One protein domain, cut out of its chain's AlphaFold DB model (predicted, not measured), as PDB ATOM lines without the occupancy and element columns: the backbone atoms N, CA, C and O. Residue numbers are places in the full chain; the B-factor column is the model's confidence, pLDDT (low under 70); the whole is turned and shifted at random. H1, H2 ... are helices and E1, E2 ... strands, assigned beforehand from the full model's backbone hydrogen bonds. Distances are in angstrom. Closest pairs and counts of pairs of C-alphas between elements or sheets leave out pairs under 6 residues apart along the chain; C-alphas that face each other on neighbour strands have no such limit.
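Overview. This is residues 3 to 79 of the 110 residues of an uncharacterized protein of Chitinophaga jiangningensis (UniProt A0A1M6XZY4). The model has two lobes set end to end: a larger one, in which a twisted sheet of four strands has the helix H3 lying lengthwise over one face, and a smaller one made by the short helices H1 and H2, beyond one end of the strands. No named helix covers the other face of the sheet, and residues 23 to 28, where H1 passes to H2, stick out from the small lobe. The printed part has 77 residues with three named helices and four named strands, in the order E1, H1, H2, E2, H3, E3, E4, and its class is mixed, helices and strands. The sheet runs E2, E1, E3, E4, with neighbours antiparallel throughout. The whole is compact by its radius of gyration of the C-alphas, 13.2 A, yet elongated in outline, with spans of 37 by 21 by 19 A.

Arrangement. E1, residues 3 to 7, is an inner strand of the sheet. After it come H1, residues 15 to 22, and H2, residues 27 to 35, neither of them on the sheet. H1 and H2 touch, with the C-alphas of Leu 21 and Asp 29 closest at 5.3 A, and run opposite ways at a steep tilt of 47 degrees. E2, residues 40 to 45, is an edge strand and the antiparallel neighbour of E1, their directions at 152 degrees; N 41 and O 6 are 2.8 A apart and N 4 and O 43 are 2.9 A apart, within hydrogen-bond range. H3, residues 48 to 57, is on the sheet at a height over the sheet of 8.8 A. It lies over E1 and over E3, residues 65 to 69, and runs along the strands, at 5 degrees to E1 on the local plane. The C-alphas of Val 4 and Ala 51, the closest of E1 and H3, are 6.4 A apart. E3 is antiparallel to E1 at 165 degrees, with N 3 and O 68 at 2.8 A. E2, H3 and E3 form a split strand-helix-strand unit, two strands running the same way with a helix between them along the chain and E1 between them in the sheet; its crossover is right-handed. E4, residues 74 to 77, is the other edge strand and forms a hairpin with E3, at 169 degrees, with N 67 and O 76 at 2.8 A. H3 and E4 are near each other, with 7 pairs of C-alphas within 10 A. With H3 on one face, the sheet makes two layers, a layer of strands and a layer of helix. In H1, H2 and H3 every O i to N i+4 pair is within hydrogen-bond range.

Along the chain. E1 begins at C-alpha 3, (-8.804, 135.601, 54.931), and measures 13.3 A. H1 is 10.7 A long and H2 12.4 A, the latter beginning at C-alpha 27, (15.892, 151.244, 62.677). E2 is the longest strand at 16.8 A, H3 the longest helix at 14.4 A, and E3 measures 13.7 A. E4, 7.1 A long, ends at C-alpha 77, (0.220, 136.280, 62.465).

Size, cuts and confidence. The two C-alphas farthest apart, those of Val 26 and Ser 46, are 39.1 A apart. The printed part has no cut, and none of its links is long: E1 to H1 and H3 to E3 are short, the others tight. Mean pLDDT of the printed part is 71.6; it is under 70 at residues 8 to 40, residues 59 to 64 and residue 79. The mean is 55 in H2 and 89 in H3.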
ATOM      1  N   TYR A   3      -9.384 134.480  55.654       80.31
ATOM      2  CA  TYR A   3      -8.804 135.601  54.931       80.31
ATOM      3  C   TYR A   3      -7.333 135.738  55.283       80.31
ATOM      4  O   TYR A   3      -6.971 135.706  56.458       80.31
ATOM      5  N   VAL A   4      -6.499 135.932  54.268       81.56
ATOM      6  CA  VAL A   4      -5.103 136.330  54.448       81.56
ATOM      7  C   VAL A   4      -4.997 137.802  54.091       81.56
ATOM      8  O   VAL A   4      -5.310 138.193  52.967       81.56
ATOM      9  N   LEU A   5      -4.582 138.617  55.055       77.69
ATOM     10  CA  LEU A   5      -4.267 140.027  54.856       77.69
ATOM     11  C   LEU A   5      -2.754 140.164  54.833       77.69
ATOM     12  O   LEU A   5      -2.087 139.700  55.760       77.69
ATOM     13  N   PHE A   6      -2.208 140.774  53.787       76.50
ATOM     14  CA  PHE A   6      -0.765 140.791  53.594       76.50
ATOM     15  C   PHE A   6      -0.287 141.981  52.766       76.50
ATOM     16  O   PHE A   6      -1.043 142.594  52.014       76.50
ATOM     17  N   PHE A   7       0.992 142.306  52.917       71.88
ATOM     18  CA  PHE A   7       1.676 143.291  52.089       71.88
ATOM     19  C   PHE A   7       2.594 142.570  51.109       71.88
ATOM     20  O   PHE A   7       3.547 141.909  51.530       71.88
ATOM     21  N   ASP A   8       2.302 142.680  49.813       69.00
ATOM     22  CA  ASP A   8       3.132 142.067  48.780       69.00
ATOM     23  C   ASP A   8       4.234 143.018  48.311       69.00
ATOM     24  O   ASP A   8       4.000 143.962  47.548       69.00
ATOM     25  N   PHE A   9       5.459 142.736  48.743       66.06
ATOM     26  CA  PHE A   9       6.632 143.491  48.328       66.06
ATOM     27  C   PHE A   9       7.224 142.970  47.006       66.06
ATOM     28  O   PHE A   9       8.181 143.565  46.513       66.06
ATOM     29  N   ALA A  10       6.667 141.910  46.398       59.56
ATOM     30  CA  ALA A  10       7.100 141.431  45.080       59.56
ATOM     31  C   ALA A  10       6.792 142.424  43.949       59.56
ATOM     32  O   ALA A  10       7.456 142.402  42.915       59.56
ATOM     33  N   SER A  11       5.810 143.306  44.157       53.41
ATOM     34  CA  SER A  11       5.444 144.369  43.212       53.41
ATOM     35  C   SER A  11       6.406 145.563  43.215       53.41
ATOM     36  O   SER A  11       6.384 146.369  42.285       53.41
ATOM     37  N   LEU A  12       7.265 145.683  44.232       59.22
ATOM     38  CA  LEU A  12       8.301 146.708  44.273       59.22
ATOM     39  C   LEU A  12       9.464 146.240  43.397       59.22
ATOM     40  O   LEU A  12       9.968 145.133  43.576       59.22
ATOM     41  N   GLU A  13       9.928 147.094  42.483       53.78
ATOM     42  CA  GLU A  13      10.977 146.810  41.479       53.78
ATOM     43  C   GLU A  13      12.334 146.345  42.063       53.78
ATOM     44  O   GLU A  13      13.299 146.143  41.328       53.78
ATOM     45  N   ASN A  14      12.446 146.175  43.384       62.31
ATOM     46  CA  ASN A  14      13.693 145.947  44.097       62.31
ATOM     47  C   ASN A  14      13.555 144.906  45.229       62.31
ATOM     48  O   ASN A  14      13.821 145.180  46.399       62.31
ATOM     49  N   LEU A  15      13.151 143.679  44.872       62.19
ATOM     50  CA  LEU A  15      13.083 142.505  45.765       62.19
ATOM     51  C   LEU A  15      14.357 142.299  46.609       62.19
ATOM     52  O   LEU A  15      14.281 141.878  47.762       62.19
ATOM     53  N   GLU A  16      15.530 142.601  46.052       62.16
ATOM     54  CA  GLU A  16      16.811 142.453  46.750       62.16
ATOM     55  C   GLU A  16      16.985 143.495  47.866       62.16
ATOM     56  O   GLU A  16      17.444 143.159  48.959       62.16
ATOM     57  N   LEU A  17      16.532 144.733  47.640       65.81
ATOM     58  CA  LEU A  17      16.480 145.772  48.669       65.81
ATOM     59  C   LEU A  17      15.539 145.360  49.808       65.81
ATOM     60  O   LEU A  17      15.916 145.447  50.971       65.81
ATOM     61  N   VAL A  18      14.356 144.831  49.494       64.94
ATOM     62  CA  VAL A  18      13.398 144.342  50.505       64.94
ATOM     63  C   VAL A  18      14.024 143.234  51.361       64.94
ATOM     64  O   VAL A  18      13.923 143.262  52.588       64.94
ATOM     65  N   LYS A  19      14.733 142.283  50.739       66.94
ATOM     66  CA  LYS A  19      15.454 141.214  51.452       66.94
ATOM     67  C   LYS A  19      16.560 141.748  52.366       66.94
ATOM     68  O   LYS A  19      16.767 141.180  53.438       66.94
ATOM     69  N   GLN A  20      17.266 142.801  51.955       64.69
ATOM     70  CA  GLN A  20      18.311 143.440  52.762       64.69
ATOM     71  C   GLN A  20      17.720 144.216  53.940       64.69
ATOM     72  O   GLN A  20      18.140 143.994  55.074       64.69
ATOM     73  N   LEU A  21      16.700 145.045  53.696       64.69
ATOM     74  CA  LEU A  21      16.019 145.822  54.734       64.69
ATOM     75  C   LEU A  21      15.389 144.908  55.803       64.69
ATOM     76  O   LEU A  21      15.449 145.230  56.984       64.69
ATOM     77  N   ARG A  22      14.879 143.722  55.424       64.25
ATOM     78  CA  ARG A  22      14.362 142.705  56.370       64.25
ATOM     79  C   ARG A  22      15.412 142.120  57.312       64.25
ATOM     80  O   ARG A  22      15.065 141.669  58.395       64.25
ATOM     81  N   LYS A  23      16.668 142.034  56.874       67.69
ATOM     82  CA  LYS A  23      17.772 141.487  57.680       67.69
ATOM     83  C   LYS A  23      18.507 142.578  58.456       67.69
ATOM     84  O   LYS A  23      19.505 142.278  59.107       67.69
ATOM     85  N   SER A  24      18.065 143.828  58.327       59.75
ATOM     86  CA  SER A  24      18.717 144.962  58.950       59.75
ATOM     87  C   SER A  24      18.222 145.143  60.378       59.75
ATOM     88  O   SER A  24      17.034 145.342  60.615       59.75
ATOM     89  N   ASP A  25      19.158 145.153  61.325       57.56
ATOM     90  CA  ASP A  25      18.907 145.570  62.710       57.56
ATOM     91  C   ASP A  25      18.873 147.109  62.846       57.56
ATOM     92  O   ASP A  25      18.765 147.660  63.946       57.56
ATOM     93  N   VAL A  26      19.006 147.837  61.730       58.75
ATOM     94  CA  VAL A  26      19.050 149.298  61.703       58.75
ATOM     95  C   VAL A  26      17.633 149.858  61.593       58.75
ATOM     96  O   VAL A  26      16.930 149.668  60.604       58.75
ATOM     97  N   LEU A  27      17.226 150.639  62.596       47.31
ATOM     98  CA  LEU A  27      15.892 151.244  62.677       47.31
ATOM     99  C   LEU A  27      15.502 152.057  61.427       47.31
ATOM    100  O   LEU A  27      14.340 152.042  61.033       47.31
ATOM    101  N   SER A  28      16.443 152.764  60.793       49.28
ATOM    102  CA  SER A  28      16.173 153.537  59.570       49.28
ATOM    103  C   SER A  28      15.754 152.666  58.391       49.28
ATOM    104  O   SER A  28      14.919 153.088  57.597       49.28
ATOM    105  N   ASP A  29      16.296 151.457  58.297       53.88
ATOM    106  CA  ASP A  29      16.043 150.527  57.199       53.88
ATOM    107  C   ASP A  29      14.666 149.879  57.353       53.88
ATOM    108  O   ASP A  29      13.904 149.769  56.392       53.88
ATOM    109  N   ILE A  30      14.304 149.558  58.596       54.47
ATOM    110  CA  ILE A  30      12.962 149.109  58.975       54.47
ATOM    111  C   ILE A  30      11.935 150.207  58.658       54.47
ATOM    112  O   ILE A  30      10.898 149.945  58.052       54.47
ATOM    113  N   LEU A  31      12.231 151.465  59.003       53.19
ATOM    114  CA  LEU A  31      11.362 152.601  58.676       53.19
ATOM    115  C   LEU A  31      11.230 152.820  57.165       53.19
ATOM    116  O   LEU A  31      10.130 153.108  56.698       53.19
ATOM    117  N   LEU A  32      12.313 152.655  56.402       62.72
ATOM    118  CA  LEU A  32      12.293 152.755  54.944       62.72
ATOM    119  C   LEU A  32      11.415 151.658  54.327       62.72
ATOM    120  O   LEU A  32      10.605 151.951  53.455       62.72
ATOM    121  N   LEU A  33      11.508 150.422  54.829       60.50
ATOM    122  CA  LEU A  33      10.645 149.309  54.423       60.50
ATOM    123  C   LEU A  33       9.157 149.638  54.637       60.50
ATOM    124  O   LEU A  33       8.329 149.355  53.773       60.50
ATOM    125  N   HIS A  34       8.816 150.274  55.760       56.81
ATOM    126  CA  HIS A  34       7.444 150.699  56.051       56.81
ATOM    127  C   HIS A  34       6.975 151.888  55.196       56.81
ATOM    128  O   HIS A  34       5.787 151.971  54.898       56.81
ATOM    129  N   GLN A  35       7.877 152.781  54.771       61.31
ATOM    130  CA  GLN A  35       7.558 153.912  53.883       61.31
ATOM    131  C   GLN A  35       7.243 153.495  52.444       61.31
ATOM    132  O   GLN A  35       6.658 154.282  51.705       61.31
ATOM    133  N   LEU A  36       7.621 152.280  52.035       62.22
ATOM    134  CA  LEU A  36       7.312 151.773  50.697       62.22
ATOM    135  C   LEU A  36       5.810 151.502  50.502       62.22
ATOM    136  O   LEU A  36       5.403 151.324  49.358       62.22
ATOM    137  N   GLU A  37       5.017 151.479  51.589       61.25
ATOM    138  CA  GLU A  37       3.546 151.373  51.623       61.25
ATOM    139  C   GLU A  37       2.940 150.556  50.461       61.25
ATOM    140  O   GLU A  37       2.082 151.068  49.731       61.25
ATOM    141  N   PRO A  38       3.347 149.285  50.244       65.06
ATOM    142  CA  PRO A  38       2.641 148.458  49.276       65.06
ATOM    143  C   PRO A  38       1.158 148.383  49.674       65.06
ATOM    144  O   PRO A  38       0.831 148.402  50.868       65.06
ATOM    145  N   PRO A  39       0.229 148.322  48.707       63.91
ATOM    146  CA  PRO A  39      -1.188 148.242  49.024       63.91
ATOM    147  C   PRO A  39      -1.465 146.984  49.854       63.91
ATOM    148  O   PRO A  39      -0.948 145.907  49.552       63.91
ATOM    149  N   LEU A  40      -2.299 147.119  50.891       68.94
ATOM    150  CA  LEU A  40      -2.790 145.970  51.647       68.94
ATOM    151  C   LEU A  40      -3.582 145.068  50.697       68.94
ATOM    152  O   LEU A  40      -4.593 145.491  50.131       68.94
ATOM    153  N   GLN A  41      -3.130 143.831  50.546       76.31
ATOM    154  CA  GLN A  41      -3.797 142.814  49.752       76.31
ATOM    155  C   GLN A  41      -4.615 141.888  50.652       76.31
ATOM    156  O   GLN A  41      -4.325 141.711  51.840       76.31
ATOM    157  N   LYS A  42      -5.670 141.316  50.070       82.38
ATOM    158  CA  LYS A  42      -6.569 140.381  50.737       82.38
ATOM    159  C   LYS A  42      -6.842 139.206  49.813       82.38
ATOM    160  O   LYS A  42      -7.381 139.403  48.730       82.38
ATOM    161  N   GLU A  43      -6.570 138.007  50.307       85.44
ATOM    162  CA  GLU A  43      -6.930 136.753  49.647       85.44
ATOM    163  C   GLU A  43      -7.897 135.941  50.507       85.44
ATOM    164  O   GLU A  43      -7.910 136.057  51.737       85.44
ATOM    165  N   THR A  44      -8.762 135.165  49.854       91.50
ATOM    166  CA  THR A  44      -9.846 134.425  50.518       91.50
ATOM    167  C   THR A  44      -9.728 132.934  50.252       91.50
ATOM    168  O   THR A  44      -9.596 132.510  49.108       91.50
ATOM    169  N   PHE A  45      -9.861 132.139  51.310       92.62
ATOM    170  CA  PHE A  45      -9.686 130.693  51.274       92.62
ATOM    171  C   PHE A  45     -10.867 129.970  51.916       92.62
ATOM    172  O   PHE A  45     -11.527 130.467  52.842       92.62
ATOM    173  N   SER A  46     -11.146 128.767  51.417       92.19
ATOM    174  CA  SER A  46     -12.231 127.935  51.941       92.19
ATOM    175  C   SER A  46     -11.789 127.197  53.200       92.19
ATOM    176  O   SER A  46     -12.586 127.028  54.128       92.19
ATOM    177  N   THR A  47     -10.506 126.832  53.264       92.88
ATOM    178  CA  THR A  47      -9.899 126.091  54.374       92.88
ATOM    179  C   THR A  47      -8.712 126.834  54.994       92.88
ATOM    180  O   THR A  47      -8.090 127.693  54.370       92.88
ATOM    181  N   GLN A  48      -8.396 126.496  56.246       90.31
ATOM    182  CA  GLN A  48      -7.245 127.052  56.959       90.31
ATOM    183  C   GLN A  48      -5.922 126.557  56.355       90.31
ATOM    184  O   GLN A  48      -4.949 127.301  56.311       90.31
ATOM    185  N   GLU A  49      -5.888 125.311  55.871       93.44
ATOM    186  CA  GLU A  49      -4.718 124.712  55.216       93.44
ATOM    187  C   GLU A  49      -4.323 125.455  53.939       93.44
ATOM    188  O   GLU A  49      -3.148 125.758  53.765       93.44
ATOM    189  N   GLU A  50      -5.290 125.829  53.097       92.62
ATOM    190  CA  GLU A  50      -5.026 126.644  51.902       92.62
ATOM    191  C   GLU A  50      -4.455 128.021  52.268       92.62
ATOM    192  O   GLU A  50      -3.482 128.467  51.662       92.62
ATOM    193  N   ALA A  51      -5.013 128.674  53.294       88.12
ATOM    194  CA  ALA A  51      -4.522 129.966  53.771       88.12
ATOM    195  C   ALA A  51      -3.088 129.873  54.326       88.12
ATOM    196  O   ALA A  51      -2.261 130.750  54.070       88.12
ATOM    197  N   HIS A  52      -2.769 128.802  55.060       88.88
ATOM    198  CA  HIS A  52      -1.410 128.538  55.533       88.88
ATOM    199  C   HIS A  52      -0.441 128.254  54.386       88.88
ATOM    200  O   HIS A  52       0.674 128.774  54.397       88.88
ATOM    201  N   GLN A  53      -0.851 127.442  53.408       90.81
ATOM    202  CA  GLN A  53      -0.011 127.119  52.259       90.81
ATOM    203  C   GLN A  53       0.332 128.383  51.470       90.81
ATOM    204  O   GLN A  53       1.502 128.625  51.196       90.81
ATOM    205  N   PHE A  54      -0.662 129.236  51.219       89.31
ATOM    206  CA  PHE A  54      -0.459 130.522  50.563       89.31
ATOM    207  C   PHE A  54       0.580 131.383  51.291       89.31
ATOM    208  O   PHE A  54       1.536 131.850  50.684       89.31
ATOM    209  N   VAL A  55       0.455 131.542  52.609       83.88
ATOM    210  CA  VAL A  55       1.429 132.296  53.414       83.88
ATOM    211  C   VAL A  55       2.843 131.711  53.327       83.88
ATOM    212  O   VAL A  55       3.811 132.467  53.245       83.88
ATOM    213  N   ASN A  56       2.973 130.383  53.343       85.31
ATOM    214  CA  ASN A  56       4.272 129.722  53.213       85.31
ATOM    215  C   ASN A  56       4.902 129.983  51.840       85.31
ATOM    216  O   ASN A  56       6.108 130.219  51.765       85.31
ATOM    217  N   ASP A  57       4.094 129.997  50.782       84.19
ATOM    218  CA  ASP A  57       4.546 130.294  49.421       84.19
ATOM    219  C   ASP A  57       4.991 131.766  49.281       84.19
ATOM    220  O   ASP A  57       5.918 132.068  48.530       84.19
ATOM    221  N   LEU A  58       4.393 132.678  50.059       76.19
ATOM    222  CA  LEU A  58       4.741 134.104  50.087       76.19
ATOM    223  C   LEU A  58       5.959 134.453  50.965       76.19
ATOM    224  O   LEU A  58       6.371 135.616  50.990       76.19
ATOM    225  N   ALA A  59       6.536 133.507  51.715       66.44
ATOM    226  CA  ALA A  59       7.520 133.795  52.773       66.44
ATOM    227  C   ALA A  59       8.745 134.621  52.304       66.44
ATOM    228  O   ALA A  59       9.350 135.371  53.087       66.44
ATOM    229  N   ASP A  60       9.081 134.530  51.015       65.00
ATOM    230  CA  ASP A  60      10.217 135.216  50.395       65.00
ATOM    231  C   ASP A  60       9.953 136.681  50.013       65.00
ATOM    232  O   ASP A  60      10.907 137.452  49.867       65.00
ATOM    233  N   HIS A  61       8.690 137.093  49.879       62.69
ATOM    234  CA  HIS A  61       8.308 138.445  49.442       62.69
ATOM    235  C   HIS A  61       7.213 139.098  50.295       62.69
ATOM    236  O   HIS A  61       6.890 140.271  50.103       62.69
ATOM    237  N   CYS A  62       6.701 138.383  51.294       64.44
ATOM    238  CA  CYS A  62       5.770 138.899  52.273       64.44
ATOM    239  C   CYS A  62       6.350 138.764  53.685       64.44
ATOM    240  O   CYS A  62       6.421 137.682  54.264       64.44
ATOM    241  N   ALA A  63       6.793 139.888  54.245       57.47
ATOM    242  CA  ALA A  63       7.266 139.951  55.628       57.47
ATOM    243  C   ALA A  63       6.115 140.086  56.639       57.47
ATOM    244  O   ALA A  63       6.305 139.864  57.830       57.47
ATOM    245  N   LEU A  64       4.936 140.492  56.161       67.31
ATOM    246  CA  LEU A  64       3.851 141.004  56.981       67.31
ATOM    247  C   LEU A  64       2.532 140.412  56.506       67.31
ATOM    248  O   LEU A  64       1.978 140.836  55.491       67.31
ATOM    249  N   PHE A  65       2.034 139.452  57.273       76.50
ATOM    250  CA  PHE A  65       0.746 138.820  57.031       76.50
ATOM    251  C   PHE A  65       0.018 138.489  58.338       76.50
ATOM    252  O   PHE A  65       0.649 138.284  59.389       76.50
ATOM    253  N   CYS A  66      -1.303 138.365  58.236       81.38
ATOM    254  CA  CYS A  66      -2.143 137.670  59.201       81.38
ATOM    255  C   CYS A  66      -3.221 136.836  58.498       81.38
ATOM    256  O   CYS A  66      -3.674 137.163  57.402       81.38
ATOM    257  N   ILE A  67      -3.610 135.742  59.148       84.25
ATOM    258  CA  ILE A  67      -4.722 134.880  58.771       84.25
ATOM    259  C   ILE A  67      -5.825 135.088  59.799       84.25
ATOM    260  O   ILE A  67      -5.591 134.911  61.000       84.25
ATOM    261  N   VAL A  68      -7.015 135.430  59.322       81.62
ATOM    262  CA  VAL A  68      -8.214 135.596  60.145       81.62
ATOM    263  C   VAL A  68      -9.330 134.670  59.665       81.62
ATOM    264  O   VAL A  68      -9.378 134.300  58.488       81.62
ATOM    265  N   ASP A  69     -10.211 134.252  60.572       83.44
ATOM    266  CA  ASP A  69     -11.436 133.533  60.207       83.44
ATOM    267  C   ASP A  69     -12.561 134.492  59.761       83.44
ATOM    268  O   ASP A  69     -12.363 135.694  59.588       83.44
ATOM    269  N   ALA A  70     -13.751 133.937  59.523       77.62
ATOM    270  CA  ALA A  70     -14.935 134.691  59.120       77.62
ATOM    271  C   ALA A  70     -15.483 135.626  60.213       77.62
ATOM    272  O   ALA A  70     -16.260 136.524  59.893       77.62
ATOM    273  N   ASP A  71     -15.081 135.408  61.465       79.62
ATOM    274  CA  ASP A  71     -15.488 136.171  62.643       79.62
ATOM    275  C   ASP A  71     -14.383 137.160  63.077       79.62
ATOM    276  O   ASP A  71     -14.399 137.669  64.199       79.62
ATOM    277  N   ASP A  72     -13.415 137.431  62.191       70.81
ATOM    278  CA  ASP A  72     -12.252 138.297  62.404       70.81
ATOM    279  C   ASP A  72     -11.310 137.845  63.546       70.81
ATOM    280  O   ASP A  72     -10.505 138.637  64.053       70.81
ATOM    281  N   ASN A  73     -11.343 136.567  63.946       75.31
ATOM    282  CA  ASN A  73     -10.390 136.039  64.923       75.31
ATOM    283  C   ASN A  73      -9.045 135.736  64.262       75.31
ATOM    284  O   ASN A  73      -8.972 135.086  63.218       75.31
ATOM    285  N   PHE A  74      -7.958 136.139  64.920       77.06
ATOM    286  CA  PHE A  74      -6.598 135.842  64.477       77.06
ATOM    287  C   PHE A  74      -6.256 134.367  64.680       77.06
ATOM    288  O   PHE A  74      -6.264 133.864  65.803       77.06
ATOM    289  N   ILE A  75      -5.890 133.700  63.587       80.69
ATOM    290  CA  ILE A  75      -5.439 132.304  63.578       80.69
ATOM    291  C   ILE A  75      -3.916 132.237  63.573       80.69
ATOM    292  O   ILE A  75      -3.315 131.486  64.338       80.69
ATOM    293  N   LEU A  76      -3.292 133.019  62.690       81.38
ATOM    294  CA  LEU A  76      -1.847 133.075  62.522       81.38
ATOM    295  C   LEU A  76      -1.438 134.502  62.178       81.38
ATOM    296  O   LEU A  76      -2.099 135.177  61.394       81.38
ATOM    297  N   GLN A  77      -0.329 134.960  62.740       75.38
ATOM    298  CA  GLN A  77       0.220 136.280  62.465       75.38
ATOM    299  C   GLN A  77       1.743 136.206  62.435       75.38
ATOM    300  O   GLN A  77       2.353 135.490  63.231       75.38
ATOM    301  N   SER A  78       2.352 136.963  61.527       72.25
ATOM    302  CA  SER A  78       3.802 137.187  61.558       72.25
ATOM    303  C   SER A  78       4.204 137.948  62.839       72.25
ATOM    304  O   SER A  78       3.404 138.744  63.344       72.25
ATOM    305  N   PRO A  79       5.412 137.723  63.396       62.56
ATOM    306  CA  PRO A  79       5.867 138.381  64.629       62.56
ATOM    307  C   PRO A  79       5.769 139.910  64.562       62.56
ATOM    308  O   PRO A  79       5.275 140.548  65.494       62.56
TER     309      PRO A  79